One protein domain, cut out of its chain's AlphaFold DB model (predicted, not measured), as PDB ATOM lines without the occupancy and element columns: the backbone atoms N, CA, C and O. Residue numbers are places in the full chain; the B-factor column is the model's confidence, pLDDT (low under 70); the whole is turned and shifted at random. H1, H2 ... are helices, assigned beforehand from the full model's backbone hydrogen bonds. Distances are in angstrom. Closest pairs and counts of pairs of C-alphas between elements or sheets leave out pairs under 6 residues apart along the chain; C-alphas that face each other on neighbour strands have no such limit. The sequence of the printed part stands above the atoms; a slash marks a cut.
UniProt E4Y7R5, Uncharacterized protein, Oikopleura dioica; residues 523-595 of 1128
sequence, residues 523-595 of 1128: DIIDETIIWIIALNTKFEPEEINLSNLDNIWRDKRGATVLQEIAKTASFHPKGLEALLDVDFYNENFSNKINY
ATOM      1  N   ASP A 523     -28.039  43.025-118.210       76.75
ATOM      2  CA  ASP A 523     -26.587  42.815-118.277       76.75
ATOM      3  C   ASP A 523     -25.974  42.433-116.918       76.75
ATOM      4  O   ASP A 523     -25.072  41.605-116.841       76.75
ATOM      5  N   ILE A 524     -26.497  42.994-115.821       79.19
ATOM      6  CA  ILE A 524     -26.022  42.689-114.459       79.19
ATOM      7  C   ILE A 524     -26.498  41.301-114.021       79.19
ATOM      8  O   ILE A 524     -25.787  40.591-113.310       79.19
ATOM      9  N   ILE A 525     -27.709  40.909-114.427       83.56
ATOM     10  CA  ILE A 525     -28.251  39.577-114.143       83.56
ATOM     11  C   ILE A 525     -27.426  38.530-114.892       83.56
ATOM     12  O   ILE A 525     -27.020  37.543-114.285       83.56
ATOM     13  N   ASP A 526     -27.119  38.787-116.160       90.06
ATOM     14  CA  ASP A 526     -26.291  37.923-116.998       90.06
ATOM     15  C   ASP A 526     -24.887  37.748-116.399       90.06
ATOM     16  O   ASP A 526     -24.442  36.622-116.174       90.06
ATOM     17  N   GLU A 527     -24.225  38.847-116.026       87.38
ATOM     18  CA  GLU A 527     -22.918  38.808-115.358       87.38
ATOM     19  C   GLU A 527     -22.982  38.042-114.024       87.38
ATOM     20  O   GLU A 527     -22.119  37.215-113.722       87.38
ATOM     21  N   THR A 528     -24.040  38.248-113.239       88.56
ATOM     22  CA  THR A 528     -24.225  37.551-111.957       88.56
ATOM     23  C   THR A 528     -24.429  36.049-112.152       88.56
ATOM     24  O   THR A 528     -23.882  35.256-111.387       88.56
ATOM     25  N   ILE A 529     -25.173  35.634-113.180       93.12
ATOM     26  CA  ILE A 529     -25.364  34.219-113.517       93.12
ATOM     27  C   ILE A 529     -24.034  33.589-113.943       93.12
ATOM     28  O   ILE A 529     -23.713  32.499-113.465       93.12
ATOM     29  N   ILE A 530     -23.236  34.281-114.765       93.81
ATOM     30  CA  ILE A 530     -21.895  33.824-115.165       93.81
ATOM     31  C   ILE A 530     -21.027  33.586-113.924       93.81
ATOM     32  O   ILE A 530     -20.471  32.501-113.761       93.81
ATOM     33  N   TRP A 531     -20.973  34.542-112.994       90.62
ATOM     34  CA  TRP A 531     -20.171  34.400-111.777       90.62
ATOM     35  C   TRP A 531     -20.708  33.349-110.806       90.62
ATOM     36  O   TRP A 531     -19.917  32.645-110.183       90.62
ATOM     37  N   ILE A 532     -22.027  33.187-110.681       92.31
ATOM     38  CA  ILE A 532     -22.611  32.099-109.886       92.31
ATOM     39  C   ILE A 532     -22.178  30.745-110.454       92.31
ATOM     40  O   ILE A 532     -21.778  29.866-109.689       92.31
ATOM     41  N   ILE A 533     -22.221  30.572-111.776       93.19
ATOM     42  CA  ILE A 533     -21.772  29.337-112.419       93.19
ATOM     43  C   ILE A 533     -20.266  29.156-112.183       93.19
ATOM     44  O   ILE A 533     -19.875  28.103-111.681       93.19
ATOM     45  N   ALA A 534     -19.436  30.171-112.431       91.56
ATOM     46  CA  ALA A 534     -17.983  30.081-112.266       91.56
ATOM     47  C   ALA A 534     -17.564  29.755-110.819       91.56
ATOM     48  O   ALA A 534     -16.788  28.836-110.575       91.56
ATOM     49  N   LEU A 535     -18.145  30.435-109.825       87.94
ATOM     50  CA  LEU A 535     -17.814  30.244-108.405       87.94
ATOM     51  C   LEU A 535     -18.226  28.872-107.857       87.94
ATOM     52  O   LEU A 535     -17.666  28.413-106.858       87.94
ATOM     53  N   ASN A 536     -19.237  28.238-108.456       90.00
ATOM     54  CA  ASN A 536     -19.814  26.992-107.953       90.00
ATOM     55  C   ASN A 536     -19.491  25.777-108.839       90.00
ATOM     56  O   ASN A 536     -19.876  24.658-108.485       90.00
ATOM     57  N   THR A 537     -18.772  25.968-109.949       89.06
ATOM     58  CA  THR A 537     -18.350  24.915-110.887       89.06
ATOM     59  C   THR A 537     -16.846  25.020-111.184       89.06
ATOM     60  O   THR A 537     -16.106  25.618-110.410       89.06
ATOM     61  N   LYS A 538     -16.363  24.355-112.242       89.12
ATOM     62  CA  LYS A 538     -14.961  24.419-112.695       89.12
ATOM     63  C   LYS A 538     -14.773  25.278-113.952       89.12
ATOM     64  O   LYS A 538     -13.680  25.267-114.502       89.12
ATOM     65  N   PHE A 539     -15.836  25.921-114.431       91.00
ATOM     66  CA  PHE A 539     -15.800  26.731-115.644       91.00
ATOM     67  C   PHE A 539     -15.287  28.132-115.321       91.00
ATOM     68  O   PHE A 539     -15.722  28.732-114.338       91.00
ATOM     69  N   GLU A 540     -14.394  28.653-116.155       88.44
ATOM     70  CA  GLU A 540     -13.989  30.058-116.080       88.44
ATOM     71  C   GLU A 540     -15.085  30.964-116.685       88.44
ATOM     72  O   GLU A 540     -15.866  30.500-117.527       88.44
ATOM     73  N   PRO A 541     -15.187  32.249-116.289       91.62
ATOM     74  CA  PRO A 541     -16.202  33.175-116.804       91.62
ATOM     75  C   PRO A 541     -16.275  33.234-118.336       91.62
ATOM     76  O   PRO A 541     -17.363  33.331-118.900       91.62
ATOM     77  N   GLU A 542     -15.132  33.130-119.017       89.75
ATOM     78  CA  GLU A 542     -15.022  33.179-120.477       89.75
ATOM     79  C   GLU A 542     -15.542  31.905-121.171       89.75
ATOM     80  O   GLU A 542     -15.874  31.936-122.356       89.75
ATOM     81  N   GLU A 543     -15.639  30.785-120.448       87.50
ATOM     82  CA  GLU A 543     -16.128  29.493-120.956       87.50
ATOM     83  C   GLU A 543     -17.659  29.348-120.846       87.50
ATOM     84  O   GLU A 543     -18.246  28.375-121.340       87.50
ATOM     85  N   ILE A 544     -18.320  30.308-120.191       92.88
ATOM     86  CA  ILE A 544     -19.751  30.289-119.885       92.88
ATOM     87  C   ILE A 544     -20.492  31.165-120.895       92.88
ATOM     88  O   ILE A 544     -20.507  32.391-120.809       92.88
ATOM     89  N   ASN A 545     -21.163  30.524-121.850       93.38
ATOM     90  CA  ASN A 545     -21.994  31.215-122.827       93.38
ATOM     91  C   ASN A 545     -23.479  31.079-122.460       93.38
ATOM     92  O   ASN A 545     -24.069  30.016-122.629       93.38
ATOM     93  N   LEU A 546     -24.124  32.161-122.018       90.81
ATOM     94  CA  LEU A 546     -25.545  32.131-121.635       90.81
ATOM     95  C   LEU A 546     -26.497  31.778-122.792       90.81
ATOM     96  O   LEU A 546     -27.602  31.302-122.546       90.81
ATOM     97  N   SER A 547     -26.068  31.959-124.047       90.31
ATOM     98  CA  SER A 547     -26.837  31.518-125.221       90.31
ATOM     99  C   SER A 547     -26.726  30.012-125.498       90.31
ATOM    100  O   SER A 547     -27.545  29.471-126.239       90.31
ATOM    101  N   ASN A 548     -25.743  29.325-124.900       90.06
ATOM    102  CA  ASN A 548     -25.532  27.885-125.029       90.06
ATOM    103  C   ASN A 548     -24.867  27.299-123.769       90.06
ATOM    104  O   ASN A 548     -23.648  27.356-123.612       90.06
ATOM    105  N   LEU A 549     -25.680  26.681-122.909       94.62
ATOM    106  CA  LEU A 549     -25.266  26.130-121.615       94.62
ATOM    107  C   LEU A 549     -25.073  24.600-121.630       94.62
ATOM    108  O   LEU A 549     -25.006  23.978-120.568       94.62
ATOM    109  N   ASP A 550     -25.002  23.963-122.804       93.25
ATOM    110  CA  ASP A 550     -24.934  22.496-122.932       93.25
ATOM    111  C   ASP A 550     -23.712  21.890-122.227       93.25
ATOM    112  O   ASP A 550     -23.785  20.801-121.651       93.25
ATOM    113  N   ASN A 551     -22.576  22.591-122.251       91.44
ATOM    114  CA  ASN A 551     -21.357  22.193-121.548       91.44
ATOM    115  C   ASN A 551     -21.556  22.172-120.022       91.44
ATOM    116  O   ASN A 551     -21.100  21.241-119.360       91.44
ATOM    117  N   ILE A 552     -22.291  23.144-119.479       95.19
ATOM    118  CA  ILE A 552     -22.571  23.278-118.044       95.19
ATOM    119  C   ILE A 552     -23.648  22.276-117.603       95.19
ATOM    120  O   ILE A 552     -23.536  21.706-116.520       95.19
ATOM    121  N   TRP A 553     -24.640  21.980-118.452       92.19
ATOM    122  CA  TRP A 553     -25.644  20.934-118.207       92.19
ATOM    123  C   TRP A 553     -25.064  19.516-118.159       92.19
ATOM    124  O   TRP A 553     -25.610  18.652-117.473       92.19
ATOM    125  N   ARG A 554     -23.961  19.255-118.873       92.69
ATOM    126  CA  ARG A 554     -23.249  17.965-118.805       92.69
ATOM    127  C   ARG A 554     -22.508  17.776-117.483       92.69
ATOM    128  O   ARG A 554     -22.292  16.636-117.075       92.69
ATOM    129  N   ASP A 555     -22.122  18.862-116.814       92.94
ATOM    130  CA  ASP A 555     -21.526  18.794-115.484       92.94
ATOM    131  C   ASP A 555     -22.609  18.598-114.416       92.94
ATOM    132  O   ASP A 555     -23.603  19.320-114.363       92.94
ATOM    133  N   LYS A 556     -22.417  17.628-113.513       93.00
ATOM    134  CA  LYS A 556     -23.415  17.300-112.479       93.00
ATOM    135  C   LYS A 556     -23.701  18.491-111.555       93.00
ATOM    136  O   LYS A 556     -24.840  18.681-111.121       93.00
ATOM    137  N   ARG A 557     -22.674  19.284-111.231       90.88
ATOM    138  CA  ARG A 557     -22.802  20.448-110.349       90.88
ATOM    139  C   ARG A 557     -23.354  21.644-111.121       90.88
ATOM    140  O   ARG A 557     -24.279  22.276-110.626       90.88
ATOM    141  N   GLY A 558     -22.890  21.867-112.349       94.25
ATOM    142  CA  GLY A 558     -23.448  22.843-113.286       94.25
ATOM    143  C   GLY A 558     -24.947  22.653-113.525       94.25
ATOM    144  O   GLY A 558     -25.712  23.593-113.331       94.25
ATOM    145  N   ALA A 559     -25.399  21.430-113.813       94.44
ATOM    146  CA  ALA A 559     -26.819  21.102-113.960       94.44
ATOM    147  C   ALA A 559     -27.640  21.432-112.704       94.44
ATOM    148  O   ALA A 559     -28.747  21.958-112.805       94.44
ATOM    149  N   THR A 560     -27.090  21.164-111.516       95.19
ATOM    150  CA  THR A 560     -27.752  21.481-110.238       95.19
ATOM    151  C   THR A 560     -27.884  22.997-110.050       95.19
ATOM    152  O   THR A 560     -28.960  23.483-109.713       95.19
ATOM    153  N   VAL A 561     -26.821  23.760-110.332       95.06
ATOM    154  CA  VAL A 561     -26.830  25.234-110.272       95.06
ATOM    155  C   VAL A 561     -27.841  25.815-111.267       95.06
ATOM    156  O   VAL A 561     -28.661  26.650-110.892       95.06
ATOM    157  N   LEU A 562     -27.846  25.335-112.515       95.50
ATOM    158  CA  LEU A 562     -28.773  25.797-113.552       95.50
ATOM    159  C   LEU A 562     -30.237  25.475-113.224       95.50
ATOM    160  O   LEU A 562     -31.106  26.317-113.448       95.50
ATOM    161  N   GLN A 563     -30.525  24.305-112.646       95.06
ATOM    162  CA  GLN A 563     -31.871  23.965-112.175       95.06
ATOM    163  C   GLN A 563     -32.356  24.919-111.082       95.06
ATOM    164  O   GLN A 563     -33.512  25.333-111.099       95.06
ATOM    165  N   GLU A 564     -31.490  25.298-110.147       94.69
ATOM    166  CA  GLU A 564     -31.841  26.226-109.071       94.69
ATOM    167  C   GLU A 564     -32.004  27.670-109.563       94.69
ATOM    168  O   GLU A 564     -32.918  28.374-109.128       94.69
ATOM    169  N   ILE A 565     -31.197  28.099-110.538       94.62
ATOM    170  CA  ILE A 565     -31.393  29.379-111.234       94.62
ATOM    171  C   ILE A 565     -32.733  29.375-111.985       94.62
ATOM    172  O   ILE A 565     -33.505  30.325-111.862       94.62
ATOM    173  N   ALA A 566     -33.072  28.287-112.686       92.81
ATOM    174  CA  ALA A 566     -34.350  28.141-113.385       92.81
ATOM    175  C   ALA A 566     -35.555  28.120-112.422       92.81
ATOM    176  O   ALA A 566     -36.584  28.748-112.699       92.81
ATOM    177  N   LYS A 567     -35.426  27.459-111.262       91.94
ATOM    178  CA  LYS A 567     -36.427  27.513-110.183       91.94
ATOM    179  C   LYS A 567     -36.590  28.934-109.655       91.94
ATOM    180  O   LYS A 567     -37.714  29.398-109.499       91.94
ATOM    181  N   THR A 568     -35.488  29.644-109.431       89.94
ATOM    182  CA  THR A 568     -35.514  31.036-108.969       89.94
ATOM    183  C   THR A 568     -36.204  31.937-109.997       89.94
ATOM    184  O   THR A 568     -37.090  32.706-109.635       89.94
ATOM    185  N   ALA A 569     -35.890  31.779-111.285       87.88
ATOM    186  CA  ALA A 569     -36.540  32.509-112.371       87.88
ATOM    187  C   ALA A 569     -38.060  32.274-112.426       87.88
ATOM    188  O   ALA A 569     -38.812  33.210-112.681       87.88
ATOM    189  N   SER A 570     -38.497  31.033-112.184       83.38
ATOM    190  CA  SER A 570     -39.894  30.612-112.349       83.38
ATOM    191  C   SER A 570     -40.762  30.850-111.110       83.38
ATOM    192  O   SER A 570     -41.952  31.126-111.244       83.38
ATOM    193  N   PHE A 571     -40.193  30.720-109.907       74.12
ATOM    194  CA  PHE A 571     -40.961  30.650-108.658       74.12
ATOM    195  C   PHE A 571     -40.657  31.774-107.662       74.12
ATOM    196  O   PHE A 571     -41.456  32.004-106.754       74.12
ATOM    197  N   HIS A 572     -39.537  32.492-107.795       80.12
ATOM    198  CA  HIS A 572     -39.239  33.602-106.891       80.12
ATOM    199  C   HIS A 572     -40.044  34.854-107.300       80.12
ATOM    200  O   HIS A 572     -40.054  35.205-108.479       80.12
ATOM    201  N   PRO A 573     -40.669  35.605-106.367       69.94
ATOM    202  CA  PRO A 573     -41.516  36.764-106.696       69.94
ATOM    203  C   PRO A 573     -40.777  37.914-107.400       69.94
ATOM    204  O   PRO A 573     -41.408  38.765-108.021       69.94
ATOM    205  N   LYS A 574     -39.441  37.937-107.308       78.00
ATOM    206  CA  LYS A 574     -38.551  38.872-108.025       78.00
ATOM    207  C   LYS A 574     -37.895  38.261-109.283       78.00
ATOM    208  O   LYS A 574     -37.047  38.897-109.895       78.00
ATOM    209  N   GLY A 575     -38.219  37.020-109.653       87.19
ATOM    210  CA  GLY A 575     -37.548  36.289-110.736       87.19
ATOM    211  C   GLY A 575     -36.028  36.215-110.545       87.19
ATOM    212  O   GLY A 575     -35.541  36.103-109.419       87.19
ATOM    213  N   LEU A 576     -35.268  36.332-111.640       87.06
ATOM    214  CA  LEU A 576     -33.797  36.344-111.614       87.06
ATOM    215  C   LEU A 576     -33.196  37.568-110.903       87.06
ATOM    216  O   LEU A 576     -32.055  37.500-110.453       87.06
ATOM    217  N   GLU A 577     -33.954  38.654-110.718       83.75
ATOM    218  CA  GLU A 577     -33.483  39.823-109.956       83.75
ATOM    219  C   GLU A 577     -33.220  39.476-108.482       83.75
ATOM    220  O   GLU A 577     -32.474  40.174-107.800       83.75
ATOM    221  N   ALA A 578     -33.783  38.368-107.990       87.44
ATOM    222  CA  ALA A 578     -33.491  37.832-106.666       87.44
ATOM    223  C   ALA A 578     -32.009  37.495-106.465       87.44
ATOM    224  O   ALA A 578     -31.511  37.627-105.354       87.44
ATOM    225  N   LEU A 579     -31.303  37.095-107.529       86.62
ATOM    226  CA  LEU A 579     -29.886  36.724-107.469       86.62
ATOM    227  C   LEU A 579     -28.976  37.917-107.152       86.62
ATOM    228  O   LEU A 579     -27.862  37.726-106.664       86.62
ATOM    229  N   LEU A 580     -29.460  39.136-107.408       82.12
ATOM    230  CA  LEU A 580     -28.768  40.388-107.101       82.12
ATOM    231  C   LEU A 580     -28.919  40.797-105.631       82.12
ATOM    232  O   LEU A 580     -28.280  41.752-105.186       82.12
ATOM    233  N   ASP A 581     -29.779  40.107-104.877       79.88
ATOM    234  CA  ASP A 581     -29.946  40.356-103.455       79.88
ATOM    235  C   ASP A 581     -28.705  39.860-102.694       79.88
ATOM    236  O   ASP A 581     -28.282  38.705-102.812       79.88
ATOM    237  N   VAL A 582     -28.103  40.748-101.902       73.25
ATOM    238  CA  VAL A 582     -26.897  40.457-101.107       73.25
ATOM    239  C   VAL A 582     -27.176  39.371-100.065       73.25
ATOM    240  O   VAL A 582     -26.255  38.670 -99.635       73.25
ATOM    241  N   ASP A 583     -28.439  39.203 -99.684       75.56
ATOM    242  CA  ASP A 583     -28.884  38.190 -98.734       75.56
ATOM    243  C   ASP A 583     -29.570  36.995 -99.409       75.56
ATOM    244  O   ASP A 583     -30.127  36.137 -98.721       75.56
ATOM    245  N   PHE A 584     -29.490  36.893-100.740       82.44
ATOM    246  CA  PHE A 584     -29.960  35.715-101.459       82.44
ATOM    247  C   PHE A 584     -29.241  34.463-100.949       82.44
ATOM    248  O   PHE A 584     -28.010  34.384-100.918       82.44
ATOM    249  N   TYR A 585     -30.029  33.473-100.546       81.75
ATOM    250  CA  TYR A 585     -29.539  32.195-100.063       81.75
ATOM    251  C   TYR A 585     -30.182  31.073-100.870       81.75
ATOM    252  O   TYR A 585     -31.406  30.975-100.950       81.75
ATOM    253  N   ASN A 586     -29.342  30.215-101.441       86.25
ATOM    254  CA  ASN A 586     -29.745  28.958-102.047       86.25
ATOM    255  C   ASN A 586     -28.872  27.847-101.452       86.25
ATOM    256  O   ASN A 586     -27.671  28.028-101.259       86.25
ATOM    257  N   GLU A 587     -29.469  26.697-101.145       84.94
ATOM    258  CA  GLU A 587     -28.750  25.576-100.524       84.94
ATOM    259  C   GLU A 587     -27.649  25.003-101.434       84.94
ATOM    260  O   GLU A 587     -26.673  24.435-100.946       84.94
ATOM    261  N   ASN A 588     -27.784  25.176-102.754       86.12
ATOM    262  CA  ASN A 588     -26.934  24.530-103.750       86.12
ATOM    263  C   ASN A 588     -25.874  25.454-104.367       86.12
ATOM    264  O   ASN A 588     -24.930  24.953-104.981       86.12
ATOM    265  N   PHE A 589     -25.996  26.779-104.222       87.81
ATOM    266  CA  PHE A 589     -24.982  27.723-104.696       87.81
ATOM    267  C   PHE A 589     -24.945  29.025-103.887       87.81
ATOM    268  O   PHE A 589     -25.954  29.486-103.360       87.81
ATOM    269  N   SER A 590     -23.764  29.645-103.833       77.25
ATOM    270  CA  SER A 590     -23.558  30.967-103.228       77.25
ATOM    271  C   SER A 590     -23.325  32.022-104.307       77.25
ATOM    272  O   SER A 590     -22.517  31.802-105.210       77.25
ATOM    273  N   ASN A 591     -23.976  33.180-104.175       71.81
ATOM    274  CA  ASN A 591     -23.675  34.393-104.945       71.81
ATOM    275  C   ASN A 591     -22.620  35.292-104.251       71.81
ATOM    276  O   ASN A 591     -22.271  36.352-104.766       71.81
ATOM    277  N   LYS A 592     -22.091  34.881-103.086       71.62
ATOM    278  CA  LYS A 592     -21.045  35.604-102.342       71.62
ATOM    279  C   LYS A 592     -19.649  35.124-102.736       71.62
ATOM    280  O   LYS A 592     -19.326  33.947-102.569       71.62
ATOM    281  N   ILE A 593     -18.798  36.062-103.159       56.62
ATOM    282  CA  ILE A 593     -17.350  35.859-103.287       56.62
ATOM    283  C   ILE A 593     -16.770  35.782-101.868       56.62
ATOM    284  O   ILE A 593     -16.639  36.793-101.174       56.62
ATOM    285  N   ASN A 594     -16.451  34.578-101.397       50.12
ATOM    286  CA  ASN A 594     -15.827  34.394-100.088       50.12
ATOM    287  C   ASN A 594     -14.374  34.895-100.128       50.12
ATOM    288  O   ASN A 594     -13.478  34.189-100.588       50.12
ATOM    289  N   TYR A 595     -14.125  36.108 -99.625       41.44
ATOM    290  CA  TYR A 595     -12.769  36.583 -99.346       41.44
ATOM    291  C   TYR A 595     -12.103  35.665 -98.312       41.44
ATOM    292  O   TYR A 595     -12.665  35.393 -97.250       41.44
TER     293      TYR A 595
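Overview. This is residues 523 to 595 of the 1128 residues of an uncharacterized protein of Oikopleura dioica (UniProt E4Y7R5). H1 and H3 make a V, with H4 across its open end and small H2 at the corner by H3's first residues. The 73 printed residues, with four named helices in the order H1, H2, H3, H4 and no named strand, are all helix in class. The whole is compact, with a radius of gyration of the C-alphas of 11.4 A and spans of 30 by 29 by 25 A.

Arrangement. H1, residues 523 to 536, touches the hub H3, residues 556 to 571, opposite ways at 36 degrees, only just steep; C-alphas 533 and 558 are closest, 6.8 A. H1 also touches H4, residues 575 to 580, only just about perpendicular at 70.4 degrees; C-alphas 525 and 577 are closest, 6.7 A. H2, residues 550 to 554, touches H3 only at the corner; C-alphas 553 and 559 are closest, 4.4 A. H3 and H4 touch, opposite ways at a steep tilt of 63 degrees; C-alphas 569 and 575 are closest, 4.2 A. Every O i to N i+4 pair is within hydrogen-bond range in H1, H2 and H3; H4 has 0 of 2, but 3 of 3 O i to N i+3 pairs.

Along the chain. H1 begins at C-alpha 523 (-26.587, 42.815, -118.277) and measures 20.1 A, H3 22.4 A. H4 ends at C-alpha 580 (-28.768, 40.388, -107.101).

Size, cuts and confidence. The printed part has no cut. The link H1 to H2 is long. Residues 573 and 593 to 595 have pLDDT under 70.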